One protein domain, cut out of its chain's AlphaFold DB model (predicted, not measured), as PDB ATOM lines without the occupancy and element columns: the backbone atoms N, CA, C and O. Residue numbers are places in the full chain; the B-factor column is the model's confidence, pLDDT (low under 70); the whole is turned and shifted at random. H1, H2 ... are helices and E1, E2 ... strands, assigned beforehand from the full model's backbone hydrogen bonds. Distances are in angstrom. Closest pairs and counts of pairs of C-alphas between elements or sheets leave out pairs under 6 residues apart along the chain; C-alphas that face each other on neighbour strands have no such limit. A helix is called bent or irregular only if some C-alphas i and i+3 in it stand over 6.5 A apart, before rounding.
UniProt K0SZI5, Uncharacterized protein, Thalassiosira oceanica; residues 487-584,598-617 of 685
ATOM      1  N   SER A 487      20.521   8.806  -4.378       82.94
ATOM      2  CA  SER A 487      20.562   8.806  -5.848       82.94
ATOM      3  C   SER A 487      20.097   7.489  -6.483       82.94
ATOM      4  O   SER A 487      19.550   7.475  -7.585       82.94
ATOM      5  N   SER A 488      20.298   6.364  -5.795       84.12
ATOM      6  CA  SER A 488      19.907   5.038  -6.279       84.12
ATOM      7  C   SER A 488      18.458   4.685  -5.976       84.12
ATOM      8  O   SER A 488      17.870   3.907  -6.727       84.12
ATOM      9  N   SER A 489      17.882   5.249  -4.913       87.06
ATOM     10  CA  SER A 489      16.481   5.037  -4.533       87.06
ATOM     11  C   SER A 489      15.529   6.089  -5.104       87.06
ATOM     12  O   SER A 489      14.343   5.798  -5.232       87.06
ATOM     13  N   ALA A 490      16.024   7.257  -5.534       84.94
ATOM     14  CA  ALA A 490      15.199   8.363  -6.033       84.94
ATOM     15  C   ALA A 490      14.214   7.967  -7.151       84.94
ATOM     16  O   ALA A 490      13.112   8.496  -7.226       84.94
ATOM     17  N   HIS A 491      14.579   7.008  -8.006       80.38
ATOM     18  CA  HIS A 491      13.723   6.539  -9.104       80.38
ATOM     19  C   HIS A 491      12.724   5.446  -8.705       80.38
ATOM     20  O   HIS A 491      11.826   5.128  -9.482       80.38
ATOM     21  N   LEU A 492      12.905   4.826  -7.538       78.25
ATOM     22  CA  LEU A 492      12.040   3.749  -7.053       78.25
ATOM     23  C   LEU A 492      10.802   4.284  -6.332       78.25
ATOM     24  O   LEU A 492       9.793   3.592  -6.268       78.25
ATOM     25  N   SER A 493      10.854   5.522  -5.847       73.50
ATOM     26  CA  SER A 493       9.761   6.183  -5.127       73.50
ATOM     27  C   SER A 493       8.674   6.772  -6.043       73.50
ATOM     28  O   SER A 493       7.968   7.686  -5.635       73.50
ATOM     29  N   LEU A 494       8.545   6.287  -7.284       62.25
ATOM     30  CA  LEU A 494       7.542   6.750  -8.249       62.25
ATOM     31  C   LEU A 494       6.278   5.871  -8.177       62.25
ATOM     32  O   LEU A 494       6.399   4.645  -8.187       62.25
ATOM     33  N   PRO A 495       5.066   6.462  -8.136       55.00
ATOM     34  CA  PRO A 495       4.688   7.767  -8.692       55.00
ATOM     35  C   PRO A 495       5.031   8.959  -7.776       55.00
ATOM     36  O   PRO A 495       5.156   8.779  -6.569       55.00
ATOM     37  N   PRO A 496       5.183  10.186  -8.320       51.62
ATOM     38  CA  PRO A 496       5.449  11.359  -7.494       51.62
ATOM     39  C   PRO A 496       4.213  11.561  -6.605       51.62
ATOM     40  O   PRO A 496       3.100  11.629  -7.132       51.62
ATOM     41  N   PRO A 497       4.367  11.617  -5.270       51.44
ATOM     42  CA  PRO A 497       4.985  12.811  -4.701       51.44
ATOM     43  C   PRO A 497       5.847  12.598  -3.444       51.44
ATOM     44  O   PRO A 497       6.234  13.587  -2.822       51.44
ATOM     45  N   SER A 498       6.126  11.370  -3.003       57.25
ATOM     46  CA  SER A 498       6.761  11.160  -1.698       57.25
ATOM     47  C   SER A 498       8.280  11.041  -1.813       57.25
ATOM     48  O   SER A 498       8.873  10.020  -1.458       57.25
ATOM     49  N   GLY A 499       8.929  12.132  -2.229       71.12
ATOM     50  CA  GLY A 499      10.199  12.453  -1.577       71.12
ATOM     51  C   GLY A 499       9.982  12.443  -0.053       71.12
ATOM     52  O   GLY A 499       8.834  12.600   0.381       71.12
ATOM     53  N   PRO A 500      11.025  12.222   0.765       82.38
ATOM     54  CA  PRO A 500      10.869  12.159   2.214       82.38
ATOM     55  C   PRO A 500      10.085  13.386   2.680       82.38
ATOM     56  O   PRO A 500      10.528  14.524   2.509       82.38
ATOM     57  N   SER A 501       8.863  13.150   3.153       90.25
ATOM     58  CA  SER A 501       7.955  14.213   3.541       90.25
ATOM     59  C   SER A 501       7.912  14.285   5.052       90.25
ATOM     60  O   SER A 501       7.590  13.295   5.706       90.25
ATOM     61  N   VAL A 502       8.234  15.448   5.595       94.75
ATOM     62  CA  VAL A 502       8.175  15.716   7.025       94.75
ATOM     63  C   VAL A 502       6.866  16.439   7.302       94.75
ATOM     64  O   VAL A 502       6.617  17.522   6.775       94.75
ATOM     65  N   LEU A 503       6.013  15.812   8.105       96.56
ATOM     66  CA  LEU A 503       4.784  16.411   8.598       96.56
ATOM     67  C   LEU A 503       5.085  17.127   9.915       96.56
ATOM     68  O   LEU A 503       5.513  16.492  10.874       96.56
ATOM     69  N   VAL A 504       4.857  18.433   9.965       97.81
ATOM     70  CA  VAL A 504       5.025  19.251  11.168       97.81
ATOM     71  C   VAL A 504       3.652  19.739  11.600       97.81
ATOM     72  O   VAL A 504       2.957  20.414  10.841       97.81
ATOM     73  N   VAL A 505       3.252  19.378  12.814       97.88
ATOM     74  CA  VAL A 505       1.978  19.789  13.409       97.88
ATOM     75  C   VAL A 505       2.264  20.878  14.431       97.88
ATOM     76  O   VAL A 505       2.937  20.626  15.426       97.88
ATOM     77  N   ASN A 506       1.746  22.076  14.181       97.25
ATOM     78  CA  ASN A 506       1.854  23.225  15.074       97.25
ATOM     79  C   ASN A 506       0.455  23.668  15.522       97.25
ATOM     80  O   ASN A 506      -0.550  23.304  14.911       97.25
ATOM     81  N   ALA A 507       0.376  24.529  16.543       96.81
ATOM     82  CA  ALA A 507      -0.896  25.117  16.981       96.81
ATOM     83  C   ALA A 507      -1.636  25.876  15.853       96.81
ATOM     84  O   ALA A 507      -2.857  25.982  15.881       96.81
ATOM     85  N   GLY A 508      -0.903  26.366  14.842       96.81
ATOM     86  CA  GLY A 508      -1.449  27.034  13.654       96.81
ATOM     87  C   GLY A 508      -1.880  26.106  12.512       96.81
ATOM     88  O   GLY A 508      -2.355  26.599  11.491       96.81
ATOM     89  N   GLY A 509      -1.714  24.786  12.647       97.31
ATOM     90  CA  GLY A 509      -2.128  23.806  11.643       97.31
ATOM     91  C   GLY A 509      -1.062  22.769  11.289       97.31
ATOM     92  O   GLY A 509      -0.045  22.602  11.961       97.31
ATOM     93  N   LEU A 510      -1.338  22.036  10.211       97.56
ATOM     94  CA  LEU A 510      -0.536  20.919   9.724       97.56
ATOM     95  C   LEU A 510       0.246  21.343   8.475       97.56
ATOM     96  O   LEU A 510      -0.336  21.686   7.446       97.56
ATOM     97  N   HIS A 511       1.573  21.315   8.572       97.31
ATOM     98  CA  HIS A 511       2.498  21.683   7.505       97.31
ATOM     99  C   HIS A 511       3.184  20.430   6.952       97.31
ATOM    100  O   HIS A 511       3.810  19.677   7.692       97.31
ATOM    101  N   LEU A 512       3.095  20.208   5.640       95.62
ATOM    102  CA  LEU A 512       3.777  19.106   4.957       95.62
ATOM    103  C   LEU A 512       4.993  19.643   4.194       95.62
ATOM    104  O   LEU A 512       4.848  20.279   3.150       95.62
ATOM    105  N   PHE A 513       6.194  19.352   4.684       94.69
ATOM    106  CA  PHE A 513       7.447  19.653   3.996       94.69
ATOM    107  C   PHE A 513       7.833  18.477   3.112       94.69
ATOM    108  O   PHE A 513       7.924  17.352   3.587       94.69
ATOM    109  N   ARG A 514       8.081  18.715   1.824       91.81
ATOM    110  CA  ARG A 514       8.588  17.687   0.906       91.81
ATOM    111  C   ARG A 514      10.070  17.915   0.658       91.81
ATOM    112  O   ARG A 514      10.453  18.982   0.177       91.81
ATOM    113  N   GLY A 515      10.889  16.914   0.969       91.44
ATOM    114  CA  GLY A 515      12.294  16.908   0.586       91.44
ATOM    115  C   GLY A 515      12.411  16.965  -0.933       91.44
ATOM    116  O   GLY A 515      11.806  16.151  -1.631       91.44
ATOM    117  N   ARG A 516      13.170  17.938  -1.445       91.19
ATOM    118  CA  ARG A 516      13.493  18.011  -2.870       91.19
ATOM    119  C   ARG A 516      14.511  16.937  -3.195       91.19
ATOM    120  O   ARG A 516      15.593  16.913  -2.611       91.19
ATOM    121  N   THR A 517      14.166  16.068  -4.131       91.31
ATOM    122  CA  THR A 517      15.131  15.133  -4.696       91.31
ATOM    123  C   THR A 517      15.965  15.825  -5.772       91.31
ATOM    124  O   THR A 517      15.595  16.866  -6.329       91.31
ATOM    125  N   ASP A 518      17.098  15.220  -6.108       91.06
ATOM    126  CA  ASP A 518      17.952  15.687  -7.205       91.06
ATOM    127  C   ASP A 518      17.196  15.690  -8.539       91.06
ATOM    128  O   ASP A 518      17.375  16.575  -9.376       91.06
ATOM    129  N   LEU A 519      16.275  14.735  -8.697       93.38
ATOM    130  CA  LEU A 519      15.400  14.630  -9.856       93.38
ATOM    131  C   LEU A 519      14.368  15.743  -9.908       93.38
ATOM    132  O   LEU A 519      14.072  16.205 -11.003       93.38
ATOM    133  N   ASP A 520      13.856  16.210  -8.768       93.25
ATOM    134  CA  ASP A 520      12.947  17.361  -8.737       93.25
ATOM    135  C   ASP A 520      13.682  18.634  -9.158       93.25
ATOM    136  O   ASP A 520      13.165  19.435  -9.942       93.25
ATOM    137  N   SER A 521      14.924  18.793  -8.691       93.94
ATOM    138  CA  SER A 521      15.782  19.912  -9.079       93.94
ATOM    139  C   SER A 521      16.039  19.898 -10.588       93.94
ATOM    140  O   SER A 521      15.741  20.888 -11.262       93.94
ATOM    141  N   LEU A 522      16.460  18.755 -11.141       96.25
ATOM    142  CA  LEU A 522      16.682  18.583 -12.579       96.25
ATOM    143  C   LEU A 522      15.379  18.727 -13.395       96.25
ATOM    144  O   LEU A 522      15.359  19.434 -14.401       96.25
ATOM    145  N   SER A 523      14.266  18.143 -12.943       96.38
ATOM    146  CA  SER A 523      12.949  18.255 -13.594       96.38
ATOM    147  C   SER A 523      12.433  19.691 -13.616       96.38
ATOM    148  O   SER A 523      11.735  20.069 -14.552       96.38
ATOM    149  N   SER A 524      12.766  20.502 -12.608       95.38
ATOM    150  CA  SER A 524      12.423  21.927 -12.586       95.38
ATOM    151  C   SER A 524      13.349  22.774 -13.466       95.38
ATOM    152  O   SER A 524      12.951  23.841 -13.930       95.38
ATOM    153  N   ALA A 525      14.593  22.335 -13.679       96.88
ATOM    154  CA  ALA A 525      15.590  23.040 -14.480       96.88
ATOM    155  C   ALA A 525      15.385  22.809 -15.985       96.88
ATOM    156  O   ALA A 525      15.452  23.752 -16.768       96.88
ATOM    157  N   LEU A 526      15.043  21.584 -16.400       97.56
ATOM    158  CA  LEU A 526      14.917  21.219 -17.817       97.56
ATOM    159  C   LEU A 526      13.922  22.088 -18.618       97.56
ATOM    160  O   LEU A 526      14.274  22.499 -19.724       97.56
ATOM    161  N   PRO A 527      12.712  22.422 -18.124       97.12
ATOM    162  CA  PRO A 527      11.804  23.329 -18.828       97.12
ATOM    163  C   PRO A 527      12.294  24.777 -18.878       97.12
ATOM    164  O   PRO A 527      11.889  25.509 -19.775       97.12
ATOM    165  N   ARG A 528      13.133  25.185 -17.915       96.88
ATOM    166  CA  ARG A 528      13.717  26.533 -17.831       96.88
ATOM    167  C   ARG A 528      14.951  26.698 -18.706       96.88
ATOM    168  O   ARG A 528      15.266  27.829 -19.059       96.88
ATOM    169  N   ALA A 529      15.610  25.595 -19.068       96.25
ATOM    170  CA  ALA A 529      16.669  25.629 -20.060       96.25
ATOM    171  C   ALA A 529      16.150  26.318 -21.331       96.25
ATOM    172  O   ALA A 529      14.990  26.137 -21.697       96.25
ATOM    173  N   GLY A 530      16.957  27.143 -21.987       93.38
ATOM    174  CA  GLY A 530      16.512  27.900 -23.161       93.38
ATOM    175  C   GLY A 530      16.184  27.024 -24.383       93.38
ATOM    176  O   GLY A 530      15.720  25.884 -24.283       93.38
ATOM    177  N   GLY A 531      16.442  27.552 -25.582       92.56
ATOM    178  CA  GLY A 531      16.282  26.790 -26.828       92.56
ATOM    179  C   GLY A 531      17.196  25.558 -26.919       92.56
ATOM    180  O   GLY A 531      16.813  24.562 -27.522       92.56
ATOM    181  N   SER A 532      18.367  25.596 -26.271       95.62
ATOM    182  CA  SER A 532      19.356  24.511 -26.264       95.62
ATOM    183  C   SER A 532      19.617  24.018 -24.841       95.62
ATOM    184  O   SER A 532      20.216  24.714 -24.024       95.62
ATOM    185  N   VAL A 533      19.211  22.779 -24.550       96.69
ATOM    186  CA  VAL A 533      19.499  22.096 -23.271       96.69
ATOM    187  C   VAL A 533      21.002  21.830 -23.098       96.69
ATOM    188  O   VAL A 533      21.495  21.683 -21.982       96.69
ATOM    189  N   ARG A 534      21.747  21.787 -24.209       94.69
ATOM    190  CA  ARG A 534      23.201  21.602 -24.220       94.69
ATOM    191  C   ARG A 534      23.946  22.807 -23.662       94.69
ATOM    192  O   ARG A 534      25.018  22.629 -23.090       94.69
ATOM    193  N   ASP A 535      23.420  24.008 -23.887       95.94
ATOM    194  CA  ASP A 535      24.088  25.273 -23.562       95.94
ATOM    195  C   ASP A 535      23.607  25.898 -22.260       95.94
ATOM    196  O   ASP A 535      24.202  26.860 -21.778       95.94
ATOM    197  N   ASP A 536      22.577  25.314 -21.657       97.56
ATOM    198  CA  ASP A 536      22.042  25.793 -20.400       97.56
ATOM    199  C   ASP A 536      23.026  25.588 -19.238       97.56
ATOM    200  O   ASP A 536      23.464  24.472 -18.943       97.56
ATOM    201  N   ALA A 537      23.354  26.686 -18.555       96.75
ATOM    202  CA  ALA A 537      24.312  26.693 -17.457       96.75
ATOM    203  C   ALA A 537      23.843  25.853 -16.258       96.75
ATOM    204  O   ALA A 537      24.671  25.219 -15.607       96.75
ATOM    205  N   SER A 538      22.533  25.793 -15.984       96.75
ATOM    206  CA  SER A 538      22.006  25.017 -14.854       96.75
ATOM    207  C   SER A 538      22.096  23.513 -15.111       96.75
ATOM    208  O   SER A 538      22.481  22.751 -14.223       96.75
ATOM    209  N   VAL A 539      21.830  23.088 -16.352       97.25
ATOM    210  CA  VAL A 539      21.998  21.690 -16.766       97.25
ATOM    211  C   VAL A 539      23.477  21.308 -16.755       97.25
ATOM    212  O   VAL A 539      23.817  20.245 -16.242       97.25
ATOM    213  N   ARG A 540      24.377  22.173 -17.241       96.44
ATOM    214  CA  ARG A 540      25.828  21.924 -17.176       96.44
ATOM    215  C   ARG A 540      26.343  21.820 -15.740       96.44
ATOM    216  O   ARG A 540      26.987  20.825 -15.430       96.44
ATOM    217  N   SER A 541      25.974  22.761 -14.864       96.38
ATOM    218  CA  SER A 541      26.334  22.720 -13.435       96.38
ATOM    219  C   SER A 541      25.904  21.402 -12.798       96.38
ATOM    220  O   SER A 541      26.689  20.759 -12.112       96.38
ATOM    221  N   TYR A 542      24.696  20.922 -13.114       96.38
ATOM    222  CA  TYR A 542      24.220  19.626 -12.629       96.38
ATOM    223  C   TYR A 542      25.093  18.450 -13.108       96.38
ATOM    224  O   TYR A 542      25.384  17.536 -12.332       96.38
ATOM    225  N   PHE A 543      25.523  18.452 -14.376       96.12
ATOM    226  CA  PHE A 543      26.419  17.424 -14.922       96.12
ATOM    227  C   PHE A 543      27.830  17.484 -14.327       96.12
ATOM    228  O   PHE A 543      28.438  16.429 -14.123       96.12
ATOM    229  N   ASP A 544      28.333  18.680 -14.032       95.31
ATOM    230  CA  ASP A 544      29.644  18.875 -13.414       95.31
ATOM    231  C   ASP A 544      29.632  18.480 -11.927       95.31
ATOM    232  O   ASP A 544      30.533  17.773 -11.476       95.31
ATOM    233  N   GLU A 545      28.577  18.829 -11.183       95.81
ATOM    234  CA  GLU A 545      28.416  18.490  -9.761       95.81
ATOM    235  C   GLU A 545      28.206  16.990  -9.523       95.81
ATOM    236  O   GLU A 545      28.729  16.423  -8.563       95.81
ATOM    237  N   ARG A 546      27.413  16.326 -10.374       94.88
ATOM    238  CA  ARG A 546      27.066  14.902 -10.201       94.88
ATOM    239  C   ARG A 546      27.988  13.951 -10.942       94.88
ATOM    240  O   ARG A 546      27.985  12.754 -10.656       94.88
ATOM    241  N   GLY A 547      28.766  14.467 -11.882       95.88
ATOM    242  CA  GLY A 547      29.512  13.668 -12.836       95.88
ATOM    243  C   GLY A 547      28.627  13.167 -13.978       95.88
ATOM    244  O   GLY A 547      27.434  12.882 -13.827       95.88
ATOM    245  N   GLY A 548      29.239  13.015 -15.154       95.62
ATOM    246  CA  GLY A 548      28.508  12.723 -16.388       95.62
ATOM    247  C   GLY A 548      27.704  11.418 -16.366       95.62
ATOM    248  O   GLY A 548      26.649  11.353 -16.987       95.62
ATOM    249  N   THR A 549      28.159  10.392 -15.640       96.19
ATOM    250  CA  THR A 549      27.478   9.085 -15.568       96.19
ATOM    251  C   THR A 549      26.198   9.142 -14.733       96.19
ATOM    252  O   THR A 549      25.153   8.659 -15.168       96.19
ATOM    253  N   GLU A 550      26.247   9.758 -13.551       95.94
ATOM    254  CA  GLU A 550      25.081   9.918 -12.674       95.94
ATOM    255  C   GLU A 550      24.078  10.929 -13.211       95.94
ATOM    256  O   GLU A 550      22.862  10.706 -13.146       95.94
ATOM    257  N   ALA A 551      24.569  12.020 -13.794       96.56
ATOM    258  CA  ALA A 551      23.708  12.998 -14.433       96.56
ATOM    259  C   ALA A 551      22.984  12.399 -15.650       96.56
ATOM    260  O   ALA A 551      21.767  12.566 -15.777       96.56
ATOM    261  N   ALA A 552      23.681  11.611 -16.480       97.00
ATOM    262  CA  ALA A 552      23.060  10.875 -17.580       97.00
ATOM    263  C   ALA A 552      22.034   9.845 -17.079       97.00
ATOM    264  O   ALA A 552      20.934   9.773 -17.628       97.00
ATOM    265  N   ALA A 553      22.340   9.093 -16.014       96.44
ATOM    266  CA  ALA A 553      21.390   8.154 -15.412       96.44
ATOM    267  C   ALA A 553      20.116   8.862 -14.915       96.44
ATOM    268  O   ALA A 553      19.002   8.410 -15.192       96.44
ATOM    269  N   SER A 554      20.281  10.006 -14.243       96.06
ATOM    270  CA  SER A 554      19.180  10.839 -13.742       96.06
ATOM    271  C   SER A 554      18.290  11.343 -14.881       96.06
ATOM    272  O   SER A 554      17.065  11.216 -14.823       96.06
ATOM    273  N   CYS A 555      18.910  11.849 -15.951       97.00
ATOM    274  CA  CYS A 555      18.225  12.312 -17.154       97.00
ATOM    275  C   CYS A 555      17.455  11.181 -17.855       97.00
ATOM    276  O   CYS A 555      16.285  11.345 -18.191       97.00
ATOM    277  N   LEU A 556      18.071  10.008 -18.038       96.75
ATOM    278  CA  LEU A 556      17.426   8.858 -18.685       96.75
ATOM    279  C   LEU A 556      16.235   8.339 -17.879       96.75
ATOM    280  O   LEU A 556      15.200   7.979 -18.443       96.75
ATOM    281  N   ALA A 557      16.352   8.329 -16.558       95.06
ATOM    282  CA  ALA A 557      15.254   7.923 -15.708       95.06
ATOM    283  C   ALA A 557      14.120   8.962 -15.686       95.06
ATOM    284  O   ALA A 557      12.957   8.562 -15.764       95.06
ATOM    285  N   LEU A 558      14.413  10.271 -15.683       95.62
ATOM    286  CA  LEU A 558      13.392  11.312 -15.896       95.62
ATOM    287  C   LEU A 558      12.721  11.172 -17.267       95.62
ATOM    288  O   LEU A 558      11.498  11.246 -17.358       95.62
ATOM    289  N   ALA A 559      13.487  10.890 -18.323       96.31
ATOM    290  CA  ALA A 559      12.948  10.649 -19.659       96.31
ATOM    291  C   ALA A 559      11.989   9.445 -19.703       96.31
ATOM    292  O   ALA A 559      11.013   9.447 -20.457       96.31
ATOM    293  N   ALA A 560      12.240   8.423 -18.880       94.44
ATOM    294  CA  ALA A 560      11.401   7.233 -18.798       94.44
ATOM    295  C   ALA A 560      10.162   7.405 -17.901       94.44
ATOM    296  O   ALA A 560       9.154   6.738 -18.143       94.44
ATOM    297  N   THR A 561      10.237   8.247 -16.867       92.50
ATOM    298  CA  THR A 561       9.248   8.271 -15.771       92.50
ATOM    299  C   THR A 561       8.444   9.562 -15.665       92.50
ATOM    300  O   THR A 561       7.354   9.533 -15.099       92.50
ATOM    301  N   SER A 562       8.930  10.677 -16.221       93.94
ATOM    302  CA  SER A 562       8.234  11.957 -16.105       93.94
ATOM    303  C   SER A 562       6.898  11.936 -16.865       93.94
ATOM    304  O   SER A 562       6.856  11.495 -18.020       93.94
ATOM    305  N   PRO A 563       5.798  12.416 -16.257       94.19
ATOM    306  CA  PRO A 563       4.511  12.509 -16.938       94.19
ATOM    307  C   PRO A 563       4.519  13.583 -18.036       94.19
ATOM    308  O   PRO A 563       3.831  13.433 -19.047       94.19
ATOM    309  N   ASP A 564       5.330  14.635 -17.884       95.88
ATOM    310  CA  ASP A 564       5.392  15.741 -18.838       95.88
ATOM    311  C   ASP A 564       6.218  15.344 -20.084       95.88
ATOM    312  O   ASP A 564       7.421  15.071 -19.979       95.88
ATOM    313  N   PRO A 565       5.617  15.303 -21.293       95.88
ATOM    314  CA  PRO A 565       6.343  15.001 -22.526       95.88
ATOM    315  C   PRO A 565       7.491  15.977 -22.820       95.88
ATOM    316  O   PRO A 565       8.494  15.546 -23.391       95.88
ATOM    317  N   ARG A 566       7.388  17.252 -22.416       95.94
ATOM    318  CA  ARG A 566       8.442  18.258 -22.633       95.94
ATOM    319  C   ARG A 566       9.657  17.974 -21.765       95.94
ATOM    320  O   ARG A 566      10.776  17.957 -22.274       95.94
ATOM    321  N   VAL A 567       9.436  17.681 -20.480       96.94
ATOM    322  CA  VAL A 567      10.504  17.253 -19.563       96.94
ATOM    323  C   VAL A 567      11.144  15.966 -20.071       96.94
ATOM    324  O   VAL A 567      12.365  15.873 -20.086       96.94
ATOM    325  N   ARG A 568      10.352  14.995 -20.551       96.69
ATOM    326  CA  ARG A 568      10.904  13.744 -21.088       96.69
ATOM    327  C   ARG A 568      11.815  13.953 -22.293       96.69
ATOM    328  O   ARG A 568      12.898  13.373 -22.329       96.69
ATOM    329  N   ALA A 569      11.373  14.749 -23.267       96.62
ATOM    330  CA  ALA A 569      12.164  15.055 -24.456       96.62
ATOM    331  C   ALA A 569      13.466  15.767 -24.068       96.62
ATOM    332  O   ALA A 569      14.549  15.283 -24.377       96.62
ATOM    333  N   ARG A 570      13.364  16.827 -23.260       97.44
ATOM    334  CA  ARG A 570      14.528  17.607 -22.824       97.44
ATOM    335  C   ARG A 570      15.484  16.827 -21.933       97.44
ATOM    336  O   ARG A 570      16.685  17.037 -22.022       97.44
ATOM    337  N   ALA A 571      14.986  15.919 -21.096       97.56
ATOM    338  CA  ALA A 571      15.831  15.028 -20.308       97.56
ATOM    339  C   ALA A 571      16.618  14.068 -21.213       97.56
ATOM    340  O   ALA A 571      17.811  13.860 -20.999       97.56
ATOM    341  N   ALA A 572      15.984  13.516 -22.253       97.31
ATOM    342  CA  ALA A 572      16.690  12.702 -23.238       97.31
ATOM    343  C   ALA A 572      17.758  13.533 -23.969       97.31
ATOM    344  O   ALA A 572      18.914  13.114 -24.027       97.31
ATOM    345  N   ASP A 573      17.406  14.734 -24.433       96.81
ATOM    346  CA  ASP A 573      18.339  15.641 -25.108       96.81
ATOM    347  C   ASP A 573      19.510  16.034 -24.196       96.81
ATOM    348  O   ASP A 573      20.658  15.999 -24.631       96.81
ATOM    349  N   ALA A 574      19.253  16.319 -22.913       97.25
ATOM    350  CA  ALA A 574      20.288  16.591 -21.914       97.25
ATOM    351  C   ALA A 574      21.259  15.416 -21.770       97.25
ATOM    352  O   ALA A 574      22.474  15.626 -21.769       97.25
ATOM    353  N   ALA A 575      20.732  14.189 -21.668       97.31
ATOM    354  CA  ALA A 575      21.545  12.981 -21.567       97.31
ATOM    355  C   ALA A 575      22.444  12.824 -22.796       97.31
ATOM    356  O   ALA A 575      23.633  12.568 -22.651       97.31
ATOM    357  N   PHE A 576      21.911  13.021 -24.002       95.88
ATOM    358  CA  PHE A 576      22.686  12.886 -25.235       95.88
ATOM    359  C   PHE A 576      23.693  14.012 -25.462       95.88
ATOM    360  O   PHE A 576      24.782  13.763 -25.982       95.88
ATOM    361  N   ALA A 577      23.330  15.241 -25.105       95.75
ATOM    362  CA  ALA A 577      24.144  16.417 -25.367       95.75
ATOM    363  C   ALA A 577      25.311  16.561 -24.384       95.75
ATOM    364  O   ALA A 577      26.386  17.010 -24.786       95.75
ATOM    365  N   ASN A 578      25.103  16.190 -23.116       94.25
ATOM    366  CA  ASN A 578      26.065  16.428 -22.037       94.25
ATOM    367  C   ASN A 578      26.785  15.163 -21.559       94.25
ATOM    368  O   ASN A 578      27.821  15.269 -20.899       94.25
ATOM    369  N   ALA A 579      26.305  13.960 -21.903       91.50
ATOM    370  CA  ALA A 579      27.098  12.763 -21.669       91.50
ATOM    371  C   ALA A 579      28.373  12.844 -22.513       91.50
ATOM    372  O   ALA A 579      28.343  12.767 -23.745       91.50
ATOM    373  N   ARG A 580      29.513  13.007 -21.832       84.38
ATOM    374  CA  ARG A 580      30.833  13.002 -22.456       84.38
ATOM    375  C   ARG A 580      30.940  11.762 -23.334       84.38
ATOM    376  O   ARG A 580      30.834  10.629 -22.840       84.38
ATOM    377  N   ARG A 581      31.143  11.994 -24.634       79.94
ATOM    378  CA  ARG A 581      31.578  10.947 -25.558       79.94
ATOM    379  C   ARG A 581      32.856  10.352 -24.985       79.94
ATOM    380  O   ARG A 581      33.647  11.081 -24.388       79.94
ATOM    381  N   ALA A 582      33.019   9.039 -25.126       75.69
ATOM    382  CA  ALA A 582      34.248   8.376 -24.723       75.69
ATOM    383  C   ALA A 582      35.410   9.098 -25.414       75.69
ATOM    384  O   ALA A 582      35.534   9.048 -26.637       75.69
ATOM    385  N   ALA A 583      36.192   9.856 -24.645       69.44
ATOM    386  CA  ALA A 583      37.424  10.408 -25.163       69.44
ATOM    387  C   ALA A 583      38.353   9.209 -25.372       69.44
ATOM    388  O   ALA A 583      38.468   8.393 -24.448       69.44
ATOM    389  N   PRO A 584      38.978   9.056 -26.553       69.50
ATOM    390  CA  PRO A 584      40.031   8.068 -26.704       69.50
ATOM    391  C   PRO A 584      41.053   8.357 -25.605       69.50
ATOM    392  O   PRO A 584      41.543   9.482 -25.493       69.50
ATOM    393  N   SER A 598      31.233   4.974 -22.937       95.06
ATOM    394  CA  SER A 598      30.802   6.369 -22.817       95.06
ATOM    395  C   SER A 598      30.016   6.582 -21.524       95.06
ATOM    396  O   SER A 598      29.305   5.687 -21.066       95.06
ATOM    397  N   SER A 599      30.046   7.804 -20.989       95.12
ATOM    398  CA  SER A 599      29.247   8.144 -19.803       95.12
ATOM    399  C   SER A 599      27.738   7.955 -20.014       95.12
ATOM    400  O   SER A 599      27.014   7.673 -19.062       95.12
ATOM    401  N   LEU A 600      27.275   8.036 -21.268       96.50
ATOM    402  CA  LEU A 600      25.901   7.720 -21.655       96.50
ATOM    403  C   LEU A 600      25.588   6.232 -21.466       96.50
ATOM    404  O   LEU A 600      24.516   5.894 -20.971       96.50
ATOM    405  N   TYR A 601      26.515   5.352 -21.855       96.19
ATOM    406  CA  TYR A 601      26.372   3.908 -21.677       96.19
ATOM    407  C   TYR A 601      26.334   3.551 -20.192       96.19
ATOM    408  O   TYR A 601      25.393   2.898 -19.746       96.19
ATOM    409  N   ASP A 602      27.292   4.052 -19.412       96.38
ATOM    410  CA  ASP A 602      27.321   3.812 -17.966       96.38
ATOM    411  C   ASP A 602      26.078   4.387 -17.278       96.38
ATOM    412  O   ASP A 602      25.495   3.747 -16.401       96.38
ATOM    413  N   GLY A 603      25.624   5.567 -17.708       96.44
ATOM    414  CA  GLY A 603      24.384   6.177 -17.238       96.44
ATOM    415  C   GLY A 603      23.153   5.327 -17.561       96.44
ATOM    416  O   GLY A 603      22.292   5.145 -16.700       96.44
ATOM    417  N   LEU A 604      23.083   4.744 -18.761       96.50
ATOM    418  CA  LEU A 604      22.007   3.834 -19.160       96.50
ATOM    419  C   LEU A 604      22.012   2.552 -18.326       96.50
ATOM    420  O   LEU A 604      20.958   2.150 -17.832       96.50
ATOM    421  N   VAL A 605      23.182   1.936 -18.135       96.00
ATOM    422  CA  VAL A 605      23.334   0.736 -17.299       96.00
ATOM    423  C   VAL A 605      22.924   1.035 -15.859       96.00
ATOM    424  O   VAL A 605      22.177   0.256 -15.265       96.00
ATOM    425  N   ARG A 606      23.320   2.188 -15.304       95.75
ATOM    426  CA  ARG A 606      22.902   2.617 -13.959       95.75
ATOM    427  C   ARG A 606      21.398   2.863 -13.873       95.75
ATOM    428  O   ARG A 606      20.765   2.364 -12.944       95.75
ATOM    429  N   ALA A 607      20.810   3.582 -14.826       94.94
ATOM    430  CA  ALA A 607      19.371   3.844 -14.850       94.94
ATOM    431  C   ALA A 607      18.561   2.541 -14.954       94.94
ATOM    432  O   ALA A 607      17.622   2.331 -14.185       94.94
ATOM    433  N   ALA A 608      18.955   1.634 -15.853       95.06
ATOM    434  CA  ALA A 608      18.322   0.327 -16.001       95.06
ATOM    435  C   ALA A 608      18.498  -0.532 -14.741       95.06
ATOM    436  O   ALA A 608      17.519  -1.078 -14.238       95.06
ATOM    437  N   GLY A 609      19.711  -0.590 -14.187       94.56
ATOM    438  CA  GLY A 609      20.004  -1.316 -12.953       94.56
ATOM    439  C   GLY A 609      19.159  -0.827 -11.780       94.56
ATOM    440  O   GLY A 609      18.604  -1.644 -11.051       94.56
ATOM    441  N   ARG A 610      18.973   0.493 -11.634       92.06
ATOM    442  CA  ARG A 610      18.094   1.078 -10.607       92.06
ATOM    443  C   ARG A 610      16.637   0.684 -10.802       92.06
ATOM    444  O   ARG A 610      16.011   0.250  -9.845       92.06
ATOM    445  N   LEU A 611      16.119   0.788 -12.025       89.56
ATOM    446  CA  LEU A 611      14.728   0.440 -12.336       89.56
ATOM    447  C   LEU A 611      14.440  -1.056 -12.167       89.56
ATOM    448  O   LEU A 611      13.337  -1.428 -11.773       89.56
ATOM    449  N   LEU A 612      15.417  -1.909 -12.471       91.88
ATOM    450  CA  LEU A 612      15.279  -3.362 -12.385       91.88
ATOM    451  C   LEU A 612      15.543  -3.904 -10.982       91.88
ATOM    452  O   LEU A 612      15.050  -4.983 -10.662       91.88
ATOM    453  N   ARG A 613      16.268  -3.169 -10.132       90.69
ATOM    454  CA  ARG A 613      16.695  -3.623  -8.800       90.69
ATOM    455  C   ARG A 613      15.592  -4.267  -7.947       90.69
ATOM    456  O   ARG A 613      15.875  -5.316  -7.370       90.69
ATOM    457  N   PRO A 614      14.359  -3.720  -7.861       89.00
ATOM    458  CA  PRO A 614      13.310  -4.311  -7.026       89.00
ATOM    459  C   PRO A 614      12.854  -5.694  -7.498       89.00
ATOM    460  O   PRO A 614      12.332  -6.470  -6.702       89.00
ATOM    461  N   VAL A 615      13.021  -5.986  -8.789       92.06
ATOM    462  CA  VAL A 615      12.566  -7.229  -9.424       92.06
ATOM    463  C   VAL A 615      13.731  -8.194  -9.633       92.06
ATOM    464  O   VAL A 615      13.538  -9.398  -9.547       92.06
ATOM    465  N   TRP A 616      14.946  -7.682  -9.841       92.06
ATOM    466  CA  TRP A 616      16.115  -8.469 -10.235       92.06
ATOM    467  C   TRP A 616      16.468  -9.596  -9.259       92.06
ATOM    468  O   TRP A 616      16.917 -10.659  -9.674       92.06
ATOM    469  N   HIS A 617      16.257  -9.373  -7.961       86.94
ATOM    470  CA  HIS A 617      16.560 -10.358  -6.920       86.94
ATOM    471  C   HIS A 617      15.334 -11.137  -6.435       86.94
ATOM    472  O   HIS A 617      15.476 -12.022  -5.593       86.94
TER     473      HIS A 617
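AT A GLANCE: This is residues 487 to 584 and 598 to 617 of the 685 residues of an uncharacterized protein of Thalassiosira oceanica (UniProt K0SZI5). Look for a head of five helices with a two-stranded hairpin, E1 and E2, as a long arm whose tip, residues 505 to 510, sticks out free. In the head H3 is the core: H4 packs along it, H5 crosses it with its first part and runs on past it, and the helical hairpin of H1 and H2 stands crosswise to it. The printed part has 118 residues, with two antiparallel strands in the order E1 - E2, then five helices, H1 to H5; the class is mostly helix. It is only just compact, close to loose, with a radius of gyration of the C-alphas of 15.8 A, and the spans are 62 by 41 by 26 A, only just elongated.

IN THESE COORDINATES: Begin at C-alpha 487, at (20.562, 8.806, -5.848); residues 487 to 500 hold no named element. Find C-alpha 501 at (7.955, 14.213, 3.541), where E1 begins; it runs 15.9 A to residue 506, and E2, residues 509 to 514, runs 16.4 A. Next come H1, residues 518 to 525, and H2, residues 537 to 546, 10.6 and 14.1 A long. H3, residues 548 to 561, and H4, residues 565 to 578, are each 19.8 A long. H5, residues 599 to 616, runs 23.2 A to C-alpha 616 at (16.115, -8.469, -10.235); it has a kink of 35 degrees near residue 610 and is irregular, with C-alphas 611 and 614 7.3 A apart.

HOW THE PARTS SIT: Start at the hub, H3, which touches four helices. H4 touches it at a shallow tilt of 19 degrees, opposite ways, a helical hairpin; their closest C-alphas, Ala 559 and Arg 568, are 4.0 A apart. H5 touches H3 with residues 599 to 607 alone, at a steep tilt of 53 degrees, closest at the C-alphas of Ala 553 and Gly 603, 4.0 A. H1 touches residues 554 to 558 of H3, about perpendicular at 76 degrees, closest at the C-alphas of Leu 519 and Ser 554, 6.6 A. H2 touches H3 only at the corner, with the closest C-alphas, Phe 543 and Ala 551, 5.2 A apart. In the hairpin of E1 and E2, N 504 and O 511 are 2.8 A apart, within hydrogen-bond range. Every O i to N i+4 pair is within that range in H1, H2, H3 and H4, and 12 of 14 are in H5.

THE WHOLE: The C-alphas farthest apart, Ala 507 and Pro 584, are 62.2 A apart. Residues 585 to 597 are not printed; C-alphas 584 and 598 are 10.2 A apart across the cut. Of the links printed whole, H1 to H2 is long. Confidence is under 70 at residues 494 to 498 and 583 to 584.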